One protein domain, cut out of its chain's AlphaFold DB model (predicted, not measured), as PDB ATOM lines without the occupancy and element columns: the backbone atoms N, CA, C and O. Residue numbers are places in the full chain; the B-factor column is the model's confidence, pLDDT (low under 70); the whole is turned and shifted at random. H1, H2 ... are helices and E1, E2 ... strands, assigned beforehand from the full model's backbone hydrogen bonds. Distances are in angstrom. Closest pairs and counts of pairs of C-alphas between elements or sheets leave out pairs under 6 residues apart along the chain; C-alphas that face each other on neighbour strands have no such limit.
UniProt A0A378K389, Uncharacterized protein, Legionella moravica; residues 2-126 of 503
ATOM      1  N   MET A   2      10.465  62.590  12.853       78.00
ATOM      2  CA  MET A   2      11.817  63.181  12.804       78.00
ATOM      3  C   MET A   2      11.841  64.510  13.559       78.00
ATOM      4  O   MET A   2      11.066  65.410  13.230       78.00
ATOM      5  N   LEU A   3      12.737  64.641  14.542       87.12
ATOM      6  CA  LEU A   3      13.006  65.929  15.174       87.12
ATOM      7  C   LEU A   3      13.599  66.863  14.119       87.12
ATOM      8  O   LEU A   3      14.644  66.571  13.542       87.12
ATOM      9  N   SER A   4      12.902  67.960  13.841       86.69
ATOM     10  CA  SER A   4      13.289  68.902  12.793       86.69
ATOM     11  C   SER A   4      13.635  70.254  13.407       86.69
ATOM     12  O   SER A   4      12.901  70.719  14.283       86.69
ATOM     13  N   PRO A   5      14.723  70.898  12.960       90.75
ATOM     14  CA  PRO A   5      15.048  72.242  13.402       90.75
ATOM     15  C   PRO A   5      14.019  73.254  12.896       90.75
ATOM     16  O   PRO A   5      13.303  73.013  11.919       90.75
ATOM     17  N   LEU A   6      13.966  74.414  13.543       91.75
ATOM     18  CA  LEU A   6      13.130  75.535  13.142       91.75
ATOM     19  C   LEU A   6      13.635  76.092  11.806       91.75
ATOM     20  O   LEU A   6      14.631  76.814  11.752       91.75
ATOM     21  N   ARG A   7      12.943  75.728  10.725       90.56
ATOM     22  CA  ARG A   7      13.264  76.104   9.345       90.56
ATOM     23  C   ARG A   7      12.019  76.609   8.634       90.56
ATOM     24  O   ARG A   7      10.924  76.085   8.839       90.56
ATOM     25  N   PHE A   8      12.202  77.579   7.748       91.06
ATOM     26  CA  PHE A   8      11.118  78.190   6.988       91.06
ATOM     27  C   PHE A   8      11.403  78.088   5.498       91.06
ATOM     28  O   PHE A   8      12.369  78.638   4.982       91.06
ATOM     29  N   LYS A   9      10.539  77.368   4.780       86.25
ATOM     30  CA  LYS A   9      10.703  77.163   3.333       86.25
ATOM     31  C   LYS A   9      10.221  78.363   2.523       86.25
ATOM     32  O   LYS A   9      10.693  78.584   1.417       86.25
ATOM     33  N   ASN A  10       9.234  79.086   3.044       88.88
ATOM     34  CA  ASN A  10       8.581  80.211   2.383       88.88
ATOM     35  C   ASN A  10       7.901  81.136   3.409       88.88
ATOM     36  O   ASN A  10       7.786  80.793   4.590       88.88
ATOM     37  N   ALA A  11       7.410  82.285   2.939       90.31
ATOM     38  CA  ALA A  11       6.705  83.269   3.760       90.31
ATOM     39  C   ALA A  11       5.527  82.670   4.542       90.31
ATOM     40  O   ALA A  11       5.403  82.921   5.739       90.31
ATOM     41  N   GLN A  12       4.734  81.801   3.904       90.06
ATOM     42  CA  GLN A  12       3.586  81.160   4.545       90.06
ATOM     43  C   GLN A  12       4.004  80.310   5.748       90.06
ATOM     44  O   GLN A  12       3.434  80.461   6.818       90.06
ATOM     45  N   SER A  13       5.045  79.481   5.614       91.25
ATOM     46  CA  SER A  13       5.529  78.638   6.716       91.25
ATOM     47  C   SER A  13       6.011  79.454   7.920       91.25
ATOM     48  O   SER A  13       5.803  79.054   9.065       91.25
ATOM     49  N   PHE A  14       6.609  80.622   7.673       92.31
ATOM     50  CA  PHE A  14       6.985  81.545   8.739       92.31
ATOM     51  C   PHE A  14       5.754  82.202   9.373       92.31
ATOM     52  O   PHE A  14       5.645  82.267  10.596       92.31
ATOM     53  N   TYR A  15       4.792  82.644   8.562       91.81
ATOM     54  CA  TYR A  15       3.560  83.252   9.053       91.81
ATOM     55  C   TYR A  15       2.689  82.273   9.856       91.81
ATOM     56  O   TYR A  15       2.152  82.643  10.898       91.81
ATOM     57  N   ASP A  16       2.606  81.009   9.442       91.75
ATOM     58  CA  ASP A  16       1.919  79.946  10.182       91.75
ATOM     59  C   ASP A  16       2.566  79.714  11.549       91.75
ATOM     60  O   ASP A  16       1.872  79.552  12.555       91.75
ATOM     61  N   PHE A  17       3.898  79.775  11.616       93.06
ATOM     62  CA  PHE A  17       4.619  79.715  12.882       93.06
ATOM     63  C   PHE A  17       4.319  80.926  13.778       93.06
ATOM     64  O   PHE A  17       4.034  80.754  14.963       93.06
ATOM     65  N   LEU A  18       4.290  82.144  13.224       93.44
ATOM     66  CA  LEU A  18       3.860  83.331  13.969       93.44
ATOM     67  C   LEU A  18       2.425  83.182  14.492       93.44
ATOM     68  O   LEU A  18       2.152  83.507  15.646       93.44
ATOM     69  N   ASN A  19       1.513  82.641  13.683       92.69
ATOM     70  CA  ASN A  19       0.147  82.364  14.116       92.69
ATOM     71  C   ASN A  19       0.116  81.326  15.238       92.69
ATOM     72  O   ASN A  19      -0.596  81.537  16.215       92.69
ATOM     73  N   ARG A  20       0.899  80.244  15.161       92.94
ATOM     74  CA  ARG A  20       1.017  79.260  16.252       92.94
ATOM     75  C   ARG A  20       1.427  79.935  17.563       92.94
ATOM     76  O   ARG A  20       0.795  79.702  18.593       92.94
ATOM     77  N   LEU A  21       2.439  80.802  17.524       93.75
ATOM     78  CA  LEU A  21       2.874  81.561  18.699       93.75
ATOM     79  C   LEU A  21       1.797  82.541  19.185       93.75
ATOM     80  O   LEU A  21       1.628  82.711  20.391       93.75
ATOM     81  N   HIS A  22       1.056  83.164  18.268       92.81
ATOM     82  CA  HIS A  22      -0.013  84.098  18.610       92.81
ATOM     83  C   HIS A  22      -1.186  83.417  19.319       92.81
ATOM     84  O   HIS A  22      -1.624  83.900  20.356       92.81
ATOM     85  N   HIS A  23      -1.646  82.271  18.809       92.88
ATOM     86  CA  HIS A  23      -2.717  81.479  19.430       92.88
ATOM     87  C   HIS A  23      -2.305  80.863  20.772       92.88
ATOM     88  O   HIS A  23      -3.164  80.492  21.562       92.88
ATOM     89  N   SER A  24      -0.999  80.753  21.023       90.00
ATOM     90  CA  SER A  24      -0.445  80.284  22.297       90.00
ATOM     91  C   SER A  24      -0.186  81.429  23.288       90.00
ATOM     92  O   SER A  24       0.510  81.223  24.278       90.00
ATOM     93  N   ASP A  25      -0.655  82.649  22.989       90.25
ATOM     94  CA  ASP A  25      -0.421  83.877  23.765       90.25
ATOM     95  C   ASP A  25       1.065  84.212  24.010       90.25
ATOM     96  O   ASP A  25       1.418  85.018  24.873       90.25
ATOM     97  N   LEU A  26       1.967  83.634  23.208       91.38
ATOM     98  CA  LEU A  26       3.410  83.867  23.295       91.38
ATOM     99  C   LEU A  26       3.826  85.165  22.596       91.38
ATOM    100  O   LEU A  26       4.810  85.799  22.983       91.38
ATOM    101  N   ILE A  27       3.073  85.570  21.571       94.00
ATOM    102  CA  ILE A  27       3.222  86.852  20.878       94.00
ATOM    103  C   ILE A  27       1.854  87.471  20.586       94.00
ATOM    104  O   ILE A  27       0.827  86.797  20.547       94.00
ATOM    105  N   LYS A  28       1.843  88.768  20.287       92.31
ATOM    106  CA  LYS A  28       0.681  89.465  19.735       92.31
ATOM    107  C   LYS A  28       1.011  90.034  18.362       92.31
ATOM    108  O   LYS A  28       1.948  90.822  18.230       92.31
ATOM    109  N   LEU A  29       0.216  89.661  17.362       89.38
ATOM    110  CA  LEU A  29       0.304  90.203  16.007       89.38
ATOM    111  C   LEU A  29      -0.602  91.433  15.888       89.38
ATOM    112  O   LEU A  29      -1.812  91.351  16.089       89.38
ATOM    113  N   VAL A  30      -0.023  92.596  15.589       86.12
ATOM    114  CA  VAL A  30      -0.783  93.837  15.390       86.12
ATOM    115  C   VAL A  30      -1.108  93.995  13.909       86.12
ATOM    116  O   VAL A  30      -0.251  94.343  13.105       86.12
ATOM    117  N   THR A  31      -2.368  93.794  13.539       76.25
ATOM    118  CA  THR A  31      -2.831  93.789  12.138       76.25
ATOM    119  C   THR A  31      -2.700  95.133  11.418       76.25
ATOM    120  O   THR A  31      -2.599  95.167  10.197       76.25
ATOM    121  N   ASN A  32      -2.688  96.255  12.147       73.94
ATOM    122  CA  ASN A  32      -2.704  97.590  11.539       73.94
ATOM    123  C   ASN A  32      -1.335  98.064  11.038       73.94
ATOM    124  O   ASN A  32      -1.281  98.936  10.180       73.94
ATOM    125  N   ASN A  33      -0.240  97.546  11.593       74.19
ATOM    126  CA  ASN A  33       1.128  97.927  11.221       74.19
ATOM    127  C   ASN A  33       2.083  96.728  11.148       74.19
ATOM    128  O   ASN A  33       3.288  96.917  11.040       74.19
ATOM    129  N   GLY A  34       1.552  95.509  11.277       79.88
ATOM    130  CA  GLY A  34       2.303  94.262  11.220       79.88
ATOM    131  C   GLY A  34       3.324  94.092  12.336       79.88
ATOM    132  O   GLY A  34       4.229  93.271  12.219       79.88
ATOM    133  N   LYS A  35       3.208  94.867  13.420       87.50
ATOM    134  CA  LYS A  35       4.137  94.778  14.542       87.50
ATOM    135  C   LYS A  35       3.936  93.463  15.285       87.50
ATOM    136  O   LYS A  35       2.825  93.144  15.708       87.50
ATOM    137  N   ILE A  36       5.039  92.763  15.525       90.06
ATOM    138  CA  ILE A  36       5.085  91.588  16.391       90.06
ATOM    139  C   ILE A  36       5.466  92.052  17.801       90.06
ATOM    140  O   ILE A  36       6.548  92.590  18.030       90.06
ATOM    141  N   ILE A  37       4.557  91.888  18.760       89.50
ATOM    142  CA  ILE A  37       4.802  92.218  20.167       89.50
ATOM    143  C   ILE A  37       5.118  90.926  20.912       89.50
ATOM    144  O   ILE A  37       4.288  90.025  20.969       89.50
ATOM    145  N   CYS A  38       6.303  90.863  21.517       89.12
ATOM    146  CA  CYS A  38       6.700  89.779  22.415       89.12
ATOM    147  C   CYS A  38       6.553  90.282  23.862       89.12
ATOM    148  O   CYS A  38       7.337  91.151  24.249       89.12
ATOM    149  N   PRO A  39       5.568  89.803  24.649       82.00
ATOM    150  CA  PRO A  39       5.306  90.300  26.005       82.00
ATOM    151  C   PRO A  39       6.497  90.135  26.954       82.00
ATOM    152  O   PRO A  39       6.754  91.003  27.784       82.00
ATOM    153  N   SER A  40       7.249  89.043  26.802       87.94
ATOM    154  CA  SER A  40       8.465  88.773  27.565       87.94
ATOM    155  C   SER A  40       9.505  88.077  26.692       87.94
ATOM    156  O   SER A  40       9.299  86.957  26.223       87.94
ATOM    157  N   VAL A  41      10.638  88.751  26.475       87.06
ATOM    158  CA  VAL A  41      11.730  88.226  25.640       87.06
ATOM    159  C   VAL A  41      12.336  86.971  26.257       87.06
ATOM    160  O   VAL A  41      12.572  86.018  25.531       87.06
ATOM    161  N   SER A  42      12.561  86.938  27.572       88.00
ATOM    162  CA  SER A  42      13.168  85.781  28.244       88.00
ATOM    163  C   SER A  42      12.238  84.568  28.270       88.00
ATOM    164  O   SER A  42      12.682  83.459  27.985       88.00
ATOM    165  N   GLN A  43      10.946  84.770  28.551       90.44
ATOM    166  CA  GLN A  43       9.967  83.677  28.552       90.44
ATOM    167  C   GLN A  43       9.836  83.063  27.160       90.44
ATOM    168  O   GLN A  43       9.897  81.843  27.026       90.44
ATOM    169  N   LEU A  44       9.732  83.889  26.117       93.25
ATOM    170  CA  LEU A  44       9.660  83.387  24.750       93.25
ATOM    171  C   LEU A  44      10.995  82.785  24.288       93.25
ATOM    172  O   LEU A  44      10.996  81.735  23.659       93.25
ATOM    173  N   ALA A  45      12.135  83.386  24.645       93.50
ATOM    174  CA  ALA A  45      13.455  82.850  24.309       93.50
ATOM    175  C   ALA A  45      13.661  81.449  24.895       93.50
ATOM    176  O   ALA A  45      14.168  80.580  24.198       93.50
ATOM    177  N   SER A  46      13.170  81.186  26.114       92.62
ATOM    178  CA  SER A  46      13.242  79.860  26.757       92.62
ATOM    179  C   SER A  46      12.519  78.733  25.999       92.62
ATOM    180  O   SER A  46      12.667  77.557  26.338       92.62
ATOM    181  N   LYS A  47      11.730  79.075  24.971       94.06
ATOM    182  CA  LYS A  47      11.086  78.125  24.058       94.06
ATOM    183  C   LYS A  47      11.945  77.756  22.849       94.06
ATOM    184  O   LYS A  47      11.544  76.881  22.093       94.06
ATOM    185  N   PHE A  48      13.100  78.382  22.658       95.00
ATOM    186  CA  PHE A  48      14.004  78.117  21.541       95.00
ATOM    187  C   PHE A  48      15.310  77.542  22.067       95.00
ATOM    188  O   PHE A  48      16.059  78.249  22.732       95.00
ATOM    189  N   ILE A  49      15.581  76.275  21.774       94.25
ATOM    190  CA  ILE A  49      16.747  75.549  22.280       94.25
ATOM    191  C   ILE A  49      17.795  75.452  21.175       94.25
ATOM    192  O   ILE A  49      17.473  75.048  20.057       94.25
ATOM    193  N   GLN A  50      19.035  75.830  21.481       89.31
ATOM    194  CA  GLN A  50      20.152  75.728  20.541       89.31
ATOM    195  C   GLN A  50      20.852  74.376  20.698       89.31
ATOM    196  O   GLN A  50      21.126  73.931  21.813       89.31
ATOM    197  N   ALA A  51      21.129  73.724  19.573       87.81
ATOM    198  CA  ALA A  51      21.827  72.447  19.520       87.81
ATOM    199  C   ALA A  51      23.293  72.604  19.080       87.81
ATOM    200  O   ALA A  51      23.731  73.672  18.649       87.81
ATOM    201  N   ASN A  52      24.048  71.512  19.182       80.25
ATOM    202  CA  ASN A  52      25.461  71.423  18.804       80.25
ATOM    203  C   ASN A  52      25.730  71.557  17.298       80.25
ATOM    204  O   ASN A  52      26.855  71.833  16.894       80.25
ATOM    205  N   ASP A  53      24.704  71.378  16.473       75.50
ATOM    206  CA  ASP A  53      24.729  71.565  15.022       75.50
ATOM    207  C   ASP A  53      24.391  73.011  14.603       75.50
ATOM    208  O   ASP A  53      24.130  73.267  13.427       75.50
ATOM    209  N   ASN A  54      24.350  73.939  15.569       78.50
ATOM    210  CA  ASN A  54      23.938  75.336  15.418       78.50
ATOM    211  C   ASN A  54      22.497  75.535  14.904       78.50
ATOM    212  O   ASN A  54      22.073  76.646  14.572       78.50
ATOM    213  N   ASN A  55      21.691  74.474  14.876       87.00
ATOM    214  CA  ASN A  55      20.271  74.614  14.641       87.00
ATOM    215  C   ASN A  55      19.546  75.046  15.918       87.00
ATOM    216  O   ASN A  55      19.934  74.741  17.048       87.00
ATOM    217  N   ILE A  56      18.429  75.738  15.712       91.56
ATOM    218  CA  ILE A  56      17.508  76.127  16.773       91.56
ATOM    219  C   ILE A  56      16.269  75.253  16.663       91.56
ATOM    220  O   ILE A  56      15.710  75.099  15.580       91.56
ATOM    221  N   TYR A  57      15.815  74.713  17.784       93.81
ATOM    222  CA  TYR A  57      14.638  73.861  17.879       93.81
ATOM    223  C   TYR A  57      13.593  74.529  18.766       93.81
ATOM    224  O   TYR A  57      13.923  75.206  19.741       93.81
ATOM    225  N   PHE A  58      12.315  74.331  18.449       93.88
ATOM    226  CA  PHE A  58      11.246  74.758  19.340       93.88
ATOM    227  C   PHE A  58      11.075  73.721  20.452       93.88
ATOM    228  O   PHE A  58      10.934  72.527  20.193       93.88
ATOM    229  N   ARG A  59      11.099  74.172  21.704       93.38
ATOM    230  CA  ARG A  59      11.122  73.314  22.892       93.38
ATOM    231  C   ARG A  59       9.952  72.333  22.933       93.38
ATOM    232  O   ARG A  59      10.150  71.164  23.250       93.38
ATOM    233  N   ASP A  60       8.757  72.794  22.574       91.00
ATOM    234  CA  ASP A  60       7.557  71.954  22.581       91.00
ATOM    235  C   ASP A  60       7.635  70.852  21.498       91.00
ATOM    236  O   ASP A  60       7.078  69.767  21.672       91.00
ATOM    237  N   ASP A  61       8.377  71.089  20.408       91.75
ATOM    238  CA  ASP A  61       8.599  70.094  19.352       91.75
ATOM    239  C   ASP A  61       9.625  69.036  19.801       91.75
ATOM    240  O   ASP A  61       9.446  67.853  19.510       91.75
ATOM    241  N   ILE A  62      10.647  69.426  20.581       93.62
ATOM    242  CA  ILE A  62      11.565  68.475  21.237       93.62
ATOM    243  C   ILE A  62      10.786  67.593  22.215       93.62
ATOM    244  O   ILE A  62      10.927  66.373  22.189       93.62
ATOM    245  N   GLN A  63       9.949  68.198  23.062       92.69
ATOM    246  CA  GLN A  63       9.142  67.459  24.029       92.69
ATOM    247  C   GLN A  63       8.214  66.457  23.328       92.69
ATOM    248  O   GLN A  63       8.242  65.270  23.650       92.69
ATOM    249  N   SER A  64       7.470  66.911  22.315       91.38
ATOM    250  CA  SER A  64       6.572  66.051  21.532       91.38
ATOM    251  C   SER A  64       7.324  64.894  20.868       91.38
ATOM    252  O   SER A  64       6.846  63.761  20.857       91.38
ATOM    253  N   PHE A  65       8.527  65.156  20.346       93.44
ATOM    254  CA  PHE A  65       9.383  64.116  19.784       93.44
ATOM    255  C   PHE A  65       9.821  63.099  20.844       93.44
ATOM    256  O   PHE A  65       9.710  61.904  20.602       93.44
ATOM    257  N   LEU A  66      10.275  63.527  22.026       92.75
ATOM    258  CA  LEU A  66      10.713  62.610  23.088       92.75
ATOM    259  C   LEU A  66       9.580  61.716  23.611       92.75
ATOM    260  O   LEU A  66       9.820  60.543  23.919       92.75
ATOM    261  N   GLU A  67       8.362  62.254  23.684       91.12
ATOM    262  CA  GLU A  67       7.159  61.523  24.094       91.12
ATOM    263  C   GLU A  67       6.759  60.447  23.070       91.12
ATOM    264  O   GLU A  67       6.355  59.352  23.459       91.12
ATOM    265  N   GLN A  68       6.910  60.724  21.770       91.06
ATOM    266  CA  GLN A  68       6.412  59.857  20.692       91.06
ATOM    267  C   GLN A  68       7.475  58.936  20.076       91.06
ATOM    268  O   GLN A  68       7.137  57.870  19.565       91.06
ATOM    269  N   ALA A  69       8.747  59.335  20.092       89.94
ATOM    270  CA  ALA A  69       9.816  58.619  19.406       89.94
ATOM    271  C   ALA A  69      10.231  57.341  20.146       89.94
ATOM    272  O   ALA A  69      10.373  57.305  21.374       89.94
ATOM    273  N   SER A  70      10.489  56.287  19.381       89.56
ATOM    274  CA  SER A  70      11.087  55.040  19.858       89.56
ATOM    275  C   SER A  70      12.539  55.234  20.322       89.56
ATOM    276  O   SER A  70      13.191  56.234  20.010       89.56
ATOM    277  N   ALA A  71      13.068  54.264  21.076       86.94
ATOM    278  CA  ALA A  71      14.473  54.277  21.488       86.94
ATOM    279  C   ALA A  71      15.419  54.278  20.274       86.94
ATOM    280  O   ALA A  71      16.410  55.002  20.278       86.94
ATOM    281  N   ASP A  72      15.075  53.536  19.220       86.44
ATOM    282  CA  ASP A  72      15.869  53.466  17.991       86.44
ATOM    283  C   ASP A  72      15.893  54.811  17.254       86.44
ATOM    284  O   ASP A  72      16.961  55.273  16.856       86.44
ATOM    285  N   GLU A  73      14.751  55.499  17.145       88.25
ATOM    286  CA  GLU A  73      14.686  56.843  16.550       88.25
ATOM    287  C   GLU A  73      15.540  57.850  17.333       88.25
ATOM    288  O   GLU A  73      16.300  58.624  16.745       88.25
ATOM    289  N   ILE A  74      15.481  57.806  18.664       87.25
ATOM    290  CA  ILE A  74      16.270  58.687  19.533       87.25
ATOM    291  C   ILE A  74      17.765  58.395  19.413       87.25
ATOM    292  O   ILE A  74      18.560  59.324  19.281       87.25
ATOM    293  N   ASN A  75      18.148  57.119  19.406       83.12
ATOM    294  CA  ASN A  75      19.544  56.702  19.295       83.12
ATOM    295  C   ASN A  75      20.124  56.969  17.900       83.12
ATOM    296  O   ASN A  75      21.320  57.222  17.778       83.12
ATOM    297  N   SER A  76      19.286  56.954  16.860       81.69
ATOM    298  CA  SER A  76      19.687  57.302  15.492       81.69
ATOM    299  C   SER A  76      19.907  58.804  15.279       81.69
ATOM    300  O   SER A  76      20.522  59.205  14.291       81.69
ATOM    301  N   THR A  77      19.427  59.646  16.199       80.44
ATOM    302  CA  THR A  77      19.534  61.100  16.083       80.44
ATOM    303  C   THR A  77      20.874  61.588  16.649       80.44
ATOM    304  O   THR A  77      21.188  61.373  17.821       80.44
ATOM    305  N   SER A  78      21.665  62.292  15.833       80.50
ATOM    306  CA  SER A  78      22.970  62.857  16.229       80.50
ATOM    307  C   SER A  78      22.878  64.183  16.996       80.50
ATOM    308  O   SER A  78      23.892  64.681  17.480       80.50
ATOM    309  N   VAL A  79      21.674  64.746  17.123       85.12
ATOM    310  CA  VAL A  79      21.431  66.028  17.793       85.12
ATOM    311  C   VAL A  79      21.793  65.930  19.280       85.12
ATOM    312  O   VAL A  79      21.347  65.026  20.001       85.12
ATOM    313  N   ARG A  80      22.605  66.887  19.736       87.94
ATOM    314  CA  ARG A  80      22.925  67.130  21.147       87.94
ATOM    315  C   ARG A  80      22.580  68.573  21.492       87.94
ATOM    316  O   ARG A  80      22.667  69.459  20.647       87.94
ATOM    317  N   PHE A  81      22.218  68.806  22.743       92.50
ATOM    318  CA  PHE A  81      21.962  70.140  23.279       92.50
ATOM    319  C   PHE A  81      23.001  70.481  24.333       92.50
ATOM    320  O   PHE A  81      23.613  69.581  24.897       92.50
ATOM    321  N   PHE A  82      23.184  71.762  24.625       90.31
ATOM    322  CA  PHE A  82      24.032  72.188  25.734       90.31
ATOM    323  C   PHE A  82      23.182  72.547  26.945       90.31
ATOM    324  O   PHE A  82      22.090  73.092  26.789       90.31
ATOM    325  N   ASP A  83      23.686  72.280  28.145       89.19
ATOM    326  CA  ASP A  83      23.137  72.833  29.384       89.19
ATOM    327  C   ASP A  83      23.765  74.187  29.745       89.19
ATOM    328  O   ASP A  83      24.708  74.660  29.105       89.19
ATOM    329  N   ALA A  84      23.278  74.827  30.807       84.12
ATOM    330  CA  ALA A  84      23.816  76.095  31.301       84.12
ATOM    331  C   ALA A  84      25.326  76.075  31.651       84.12
ATOM    332  O   ALA A  84      25.924  77.141  31.801       84.12
ATOM    333  N   GLN A  85      25.955  74.900  31.773       86.12
ATOM    334  CA  GLN A  85      27.388  74.718  32.024       86.12
ATOM    335  C   GLN A  85      28.181  74.316  30.764       86.12
ATOM    336  O   GLN A  85      29.347  73.939  30.885       86.12
ATOM    337  N   ASN A  86      27.590  74.425  29.565       83.12
ATOM    338  CA  ASN A  86      28.168  73.999  28.280       83.12
ATOM    339  C   ASN A  86      28.462  72.490  28.195       83.12
ATOM    340  O   ASN A  86      29.318  72.067  27.417       83.12
ATOM    341  N   ARG A  87      27.775  71.656  28.980       86.88
ATOM    342  CA  ARG A  87      27.879  70.200  28.845       86.88
ATOM    343  C   ARG A  87      26.898  69.720  27.788       86.88
ATOM    344  O   ARG A  87      25.749  70.156  27.761       86.88
ATOM    345  N   GLU A  88      27.348  68.805  26.937       89.06
ATOM    346  CA  GLU A  88      26.481  68.169  25.950       89.06
ATOM    347  C   GLU A  88      25.524  67.176  26.616       89.06
ATOM    348  O   GLU A  88      25.935  66.274  27.349       89.06
ATOM    349  N   ILE A  89      24.240  67.321  26.307       91.19
ATOM    350  CA  ILE A  89      23.155  66.453  26.733       91.19
ATOM    351  C   ILE A  89      22.507  65.832  25.493       91.19
ATOM    352  O   ILE A  89      22.079  66.509  24.555       91.19
ATOM    353  N   SER A  90      22.433  64.505  25.487       91.69
ATOM    354  CA  SER A  90      21.773  63.718  24.447       91.69
ATOM    355  C   SER A  90      20.260  63.643  24.632       91.69
ATOM    356  O   SER A  90      19.747  63.664  25.749       91.69
ATOM    357  N   LEU A  91      19.533  63.437  23.531       93.19
ATOM    358  CA  LEU A  91      18.089  63.172  23.562       93.19
ATOM    359  C   LEU A  91      17.722  61.961  24.439       93.19
ATOM    360  O   LEU A  91      16.693  61.986  25.107       93.19
ATOM    361  N   ALA A  92      18.571  60.928  24.488       91.88
ATOM    362  CA  ALA A  92      18.369  59.768  25.356       91.88
ATOM    363  C   ALA A  92      18.436  60.140  26.848       91.88
ATOM    364  O   ALA A  92      17.591  59.696  27.625       91.88
ATOM    365  N   GLN A  93      19.382  61.004  27.238       93.06
ATOM    366  CA  GLN A  93      19.468  61.524  28.607       93.06
ATOM    367  C   GLN A  93      18.235  62.361  28.959       93.06
ATOM    368  O   GLN A  93      17.644  62.153  30.015       93.06
ATOM    369  N   ILE A  94      17.785  63.231  28.050       94.00
ATOM    370  CA  ILE A  94      16.577  64.039  28.273       94.00
ATOM    371  C   ILE A  94      15.328  63.146  28.363       94.00
ATOM    372  O   ILE A  94      14.440  63.409  29.162       94.00
ATOM    373  N   LYS A  95      15.254  62.047  27.598       93.50
ATOM    374  CA  LYS A  95      14.159  61.069  27.728       93.50
ATOM    375  C   LYS A  95      14.164  60.356  29.079       93.50
ATOM    376  O   LYS A  95      13.095  60.071  29.609       93.50
ATOM    377  N   SER A  96      15.346  60.043  29.612       91.81
ATOM    378  CA  SER A  96      15.470  59.421  30.934       91.81
ATOM    379  C   SER A  96      15.172  60.387  32.081       91.81
ATOM    380  O   SER A  96      14.673  59.955  33.117       91.81
ATOM    381  N   ASP A  97      15.433  61.681  31.882       93.56
ATOM    382  CA  ASP A  97      15.157  62.741  32.844       93.56
ATOM    383  C   ASP A  97      14.676  64.014  32.130       93.56
ATOM    384  O   ASP A  97      15.459  64.838  31.648       93.56
ATOM    385  N   LEU A  98      13.352  64.187  32.086       90.44
ATOM    386  CA  LEU A  98      12.715  65.335  31.439       90.44
ATOM    387  C   LEU A  98      13.010  66.664  32.149       90.44
ATOM    388  O   LEU A  98      12.799  67.724  31.553       90.44
ATOM    389  N   THR A  99      13.495  66.650  33.399       90.62
ATOM    390  CA  THR A  99      13.822  67.888  34.123       90.62
ATOM    391  C   THR A  99      15.001  68.620  33.484       90.62
ATOM    392  O   THR A  99      14.989  69.855  33.459       90.62
ATOM    393  N   LEU A 100      15.907  67.881  32.827       91.81
ATOM    394  CA  LEU A 100      17.028  68.415  32.046       91.81
ATOM    395  C   LEU A 100      16.575  69.382  30.946       91.81
ATOM    396  O   LEU A 100      17.318  70.288  30.582       91.81
ATOM    397  N   MET A 101      15.337  69.263  30.453       90.44
ATOM    398  CA  MET A 101      14.774  70.187  29.465       90.44
ATOM    399  C   MET A 101      14.725  71.643  29.967       90.44
ATOM    400  O   MET A 101      14.743  72.576  29.167       90.44
ATOM    401  N   ASN A 102      14.638  71.858  31.285       89.44
ATOM    402  CA  ASN A 102      14.671  73.195  31.889       89.44
ATOM    403  C   ASN A 102      16.087  73.773  32.006       89.44
ATOM    404  O   ASN A 102      16.230  74.977  32.199       89.44
ATOM    405  N   GLU A 103      17.108  72.923  31.912       90.44
ATOM    406  CA  GLU A 103      18.519  73.284  32.083       90.44
ATOM    407  C   GLU A 103      19.218  73.554  30.744       90.44
ATOM    408  O   GLU A 103      20.339  74.069  30.727       90.44
ATOM    409  N   LEU A 104      18.552  73.233  29.628       92.25
ATOM    410  CA  LEU A 104      19.080  73.440  28.285       92.25
ATOM    411  C   LEU A 104      19.270  74.926  27.968       92.25
ATOM    412  O   LEU A 104      18.462  75.788  28.330       92.25
ATOM    413  N   GLN A 105      20.328  75.211  27.217       91.44
ATOM    414  CA  GLN A 105      20.608  76.538  26.702       91.44
ATOM    415  C   GLN A 105      19.555  76.959  25.692       91.44
ATOM    416  O   GLN A 105      19.261  76.272  24.709       91.44
ATOM    417  N   TRP A 106      19.020  78.146  25.929       91.31
ATOM    418  CA  TRP A 106      18.060  78.776  25.051       91.31
ATOM    419  C   TRP A 106      18.704  79.889  24.225       91.31
ATOM    420  O   TRP A 106      19.663  80.534  24.650       91.31
ATOM    421  N   SER A 107      18.128  80.162  23.055       90.31
ATOM    422  CA  SER A 107      18.546  81.251  22.172       90.31
ATOM    423  C   SER A 107      17.495  82.357  22.120       90.31
ATOM    424  O   SER A 107      16.320  82.139  21.828       90.31
ATOM    425  N   LYS A 108      17.936  83.597  22.359       91.94
ATOM    426  CA  LYS A 108      17.104  84.799  22.163       91.94
ATOM    427  C   LYS A 108      17.013  85.242  20.704       91.94
ATOM    428  O   LYS A 108      16.210  86.119  20.396       91.94
ATOM    429  N   GLU A 109      17.844  84.696  19.822       88.44
ATOM    430  CA  GLU A 109      17.957  85.141  18.431       88.44
ATOM    431  C   GLU A 109      16.617  85.109  17.675       88.44
ATOM    432  O   GLU A 109      16.263  86.153  17.121       88.44
ATOM    433  N   PRO A 110      15.801  84.031  17.720       91.50
ATOM    434  CA  PRO A 110      14.514  84.012  17.020       91.50
ATOM    435  C   PRO A 110      13.575  85.119  17.502       91.50
ATOM    436  O   PRO A 110      12.883  85.747  16.705       91.50
ATOM    437  N   VAL A 111      13.582  85.408  18.807       92.44
ATOM    438  CA  VAL A 111      12.748  86.457  19.406       92.44
ATOM    439  C   VAL A 111      13.168  87.836  18.919       92.44
ATOM    440  O   VAL A 111      12.326  88.629  18.502       92.44
ATOM    441  N   LEU A 112      14.473  88.114  18.937       90.19
ATOM    442  CA  LEU A 112      15.013  89.388  18.469       90.19
ATOM    443  C   LEU A 112      14.770  89.591  16.970       90.19
ATOM    444  O   LEU A 112      14.473  90.709  16.556       90.19
ATOM    445  N   LEU A 113      14.870  88.527  16.165       88.81
ATOM    446  CA  LEU A 113      14.540  88.564  14.741       88.81
ATOM    447  C   LEU A 113      13.060  88.887  14.533       88.81
ATOM    448  O   LEU A 113      12.751  89.862  13.854       88.81
ATOM    449  N   MET A 114      12.154  88.153  15.186       90.31
ATOM    450  CA  MET A 114      10.712  88.403  15.094       90.31
ATOM    451  C   MET A 114      10.345  89.839  15.484       90.31
ATOM    452  O   MET A 114       9.541  90.466  14.807       90.31
ATOM    453  N   GLN A 115      10.961  90.407  16.526       89.00
ATOM    454  CA  GLN A 115      10.702  91.794  16.935       89.00
ATOM    455  C   GLN A 115      11.082  92.839  15.877       89.00
ATOM    456  O   GLN A 115      10.495  93.917  15.861       89.00
ATOM    457  N   ARG A 116      12.060  92.534  15.018       89.31
ATOM    458  CA  ARG A 116      12.537  93.426  13.949       89.31
ATOM    459  C   ARG A 116      11.739  93.273  12.658       89.31
ATOM    460  O   ARG A 116      11.902  94.085  11.752       89.31
ATOM    461  N   MET A 117      10.926  92.226  12.561       88.75
ATOM    462  CA  MET A 117      10.199  91.847  11.360       88.75
ATOM    463  C   MET A 117       8.758  92.354  11.390       88.75
ATOM    464  O   MET A 117       8.121  92.460  12.438       88.75
ATOM    465  N   ASN A 118       8.225  92.623  10.202       89.06
ATOM    466  CA  ASN A 118       6.826  92.964   9.992       89.06
ATOM    467  C   ASN A 118       6.027  91.710   9.587       89.06
ATOM    468  O   ASN A 118       6.310  91.109   8.556       89.06
ATOM    469  N   SER A 119       5.017  91.301  10.360       86.56
ATOM    470  CA  SER A 119       4.235  90.084  10.083       86.56
ATOM    471  C   SER A 119       3.341  90.185   8.846       86.56
ATOM    472  O   SER A 119       3.016  89.158   8.258       86.56
ATOM    473  N   ILE A 120       2.921  91.394   8.445       85.00
ATOM    474  CA  ILE A 120       2.087  91.594   7.245       85.00
ATOM    475  C   ILE A 120       2.870  91.193   6.001       85.00
ATOM    476  O   ILE A 120       2.299  90.587   5.097       85.00
ATOM    477  N   PHE A 121       4.171  91.486   5.989       83.38
ATOM    478  CA  PHE A 121       5.058  91.189   4.872       83.38
ATOM    479  C   PHE A 121       5.090  89.699   4.504       83.38
ATOM    480  O   PHE A 121       5.204  89.364   3.332       83.38
ATOM    481  N   TYR A 122       4.928  88.816   5.491       85.12
ATOM    482  CA  TYR A 122       4.953  87.364   5.288       85.12
ATOM    483  C   TYR A 122       3.560  86.735   5.223       85.12
ATOM    484  O   TYR A 122       3.432  85.537   4.978       85.12
ATOM    485  N   SER A 123       2.514  87.524   5.471       80.44
ATOM    486  CA  SER A 123       1.140  87.041   5.415       80.44
ATOM    487  C   SER A 123       0.681  86.884   3.965       80.44
ATOM    488  O   SER A 123       1.008  87.706   3.112       80.44
ATOM    489  N   SER A 124      -0.166  85.891   3.692       66.69
ATOM    490  CA  SER A 124      -0.844  85.731   2.396       66.69
ATOM    491  C   SER A 124      -1.874  86.827   2.089       66.69
ATOM    492  O   SER A 124      -2.560  86.770   1.064       66.69
ATOM    493  N   THR A 125      -2.022  87.818   2.972       65.19
ATOM    494  CA  THR A 125      -3.034  88.862   2.841       65.19
ATOM    495  C   THR A 125      -2.724  89.714   1.612       65.19
ATOM    496  O   THR A 125      -1.610  90.234   1.494       65.19
ATOM    497  N   PRO A 126      -3.684  89.920   0.690       57.25
ATOM    498  CA  PRO A 126      -3.451  90.789  -0.446       57.25
ATOM    499  C   PRO A 126      -3.106  92.189   0.058       57.25
ATOM    500  O   PRO A 126      -3.799  92.753   0.907       57.25
TER     501      PRO A 126
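AT A GLANCE: This is residues 2 to 126 of the 503 residues of an uncharacterized protein of Legionella moravica (UniProt A0A378K389). Look for an elongated body of two small lobes with a strand hairpin, E3 and E4, between them: one lobe holds H1, H2, H7, H8 and the hairpin E1 and E2, the other H3, H4, H5, H6 and the hairpin E5 and E6. Residues 2 to 10 run from the second lobe to the first, and residues 103 to 108 bring the backbone back there from H6 to H7. The printed part has 125 residues, with eight named helices and six named strands in the order H1 E1 E2 H2 E3 E4 H3 H4 E5 E6 H5 H6 H7 H8; the strands make three antiparallel sheets of two. The class is mixed, helices and strands, and the whole is compact, with a radius of gyration of the C-alphas of 15.7 A and spans of 46 by 27 by 22 A.

IN THESE COORDINATES: Find C-alpha 11 at (6.705, 83.269, 3.760); from there H1, residues 11 to 23, runs 18.4 A. Next come E1, 28 to 30, E2, 35 to 37, H2, 41 to 45, E3, 48 to 50, and E4, 56 to 58. At C-alpha 59, (11.122, 73.314, 22.892), H3 begins and runs 14.4 A to residue 68. Then read H4, 71 to 76, E5, 80 to 82, E6, 88 to 90, H5, 91 to 96, and H6, 98 to 102. H7, 109 to 116, is 10.9 A long, and H8, 119 to 122, ends at (4.953, 87.364, 5.288).

HOW THE PARTS SIT: H1 touches H8, closest at the C-alphas of Ala 11 and Tyr 122, 4.7 A. In the hairpin E1 and E2, N 28 and O 37 are 2.8 A apart, within hydrogen-bond range. The closest C-alphas of E2 and H7 are those of Ile 36 and Gln 115, 5.6 A. H2 touches H7, with C-alphas 45 and 111 closest at 6.1 A. In the hairpin E3 and E4, look at N 49 and O 57, 2.8 A; in the hairpin E5 and E6, at N 89 and O 81, 2.7 A. The closest C-alphas of E3 and E5 are those of Gln 50 and Phe 81, 6.5 A. H5 touches H3, with C-alphas 66 and 95 closest at 6.0 A, at a steep tilt of 67 degrees, the same way. H5 touches H4, with C-alphas 74 and 92 closest at 6.3 A, at a shallow tilt of 23 degrees, opposite ways. H6 and H3 are near each other, with 7 pairs of C-alphas within 10 A. H1 and H3 are apart. Every O i to N i+4 pair is within hydrogen-bond range in H1, H2, H3, H4, H5 and H7; H6 has 0 of 1, but 2 of 2 O i to N i+3 pairs, and H8 is too short for an O i to N i+4 pair.

THE WHOLE: The two C-alphas farthest apart are those of Asn 32 and Asp 72, 48.3 A. The printed part has no cut. No link is long; H6 to H7 is short and the others are tight. The mean pLDDT of the printed part is 88.4, and residues 124 to 126 are under 70.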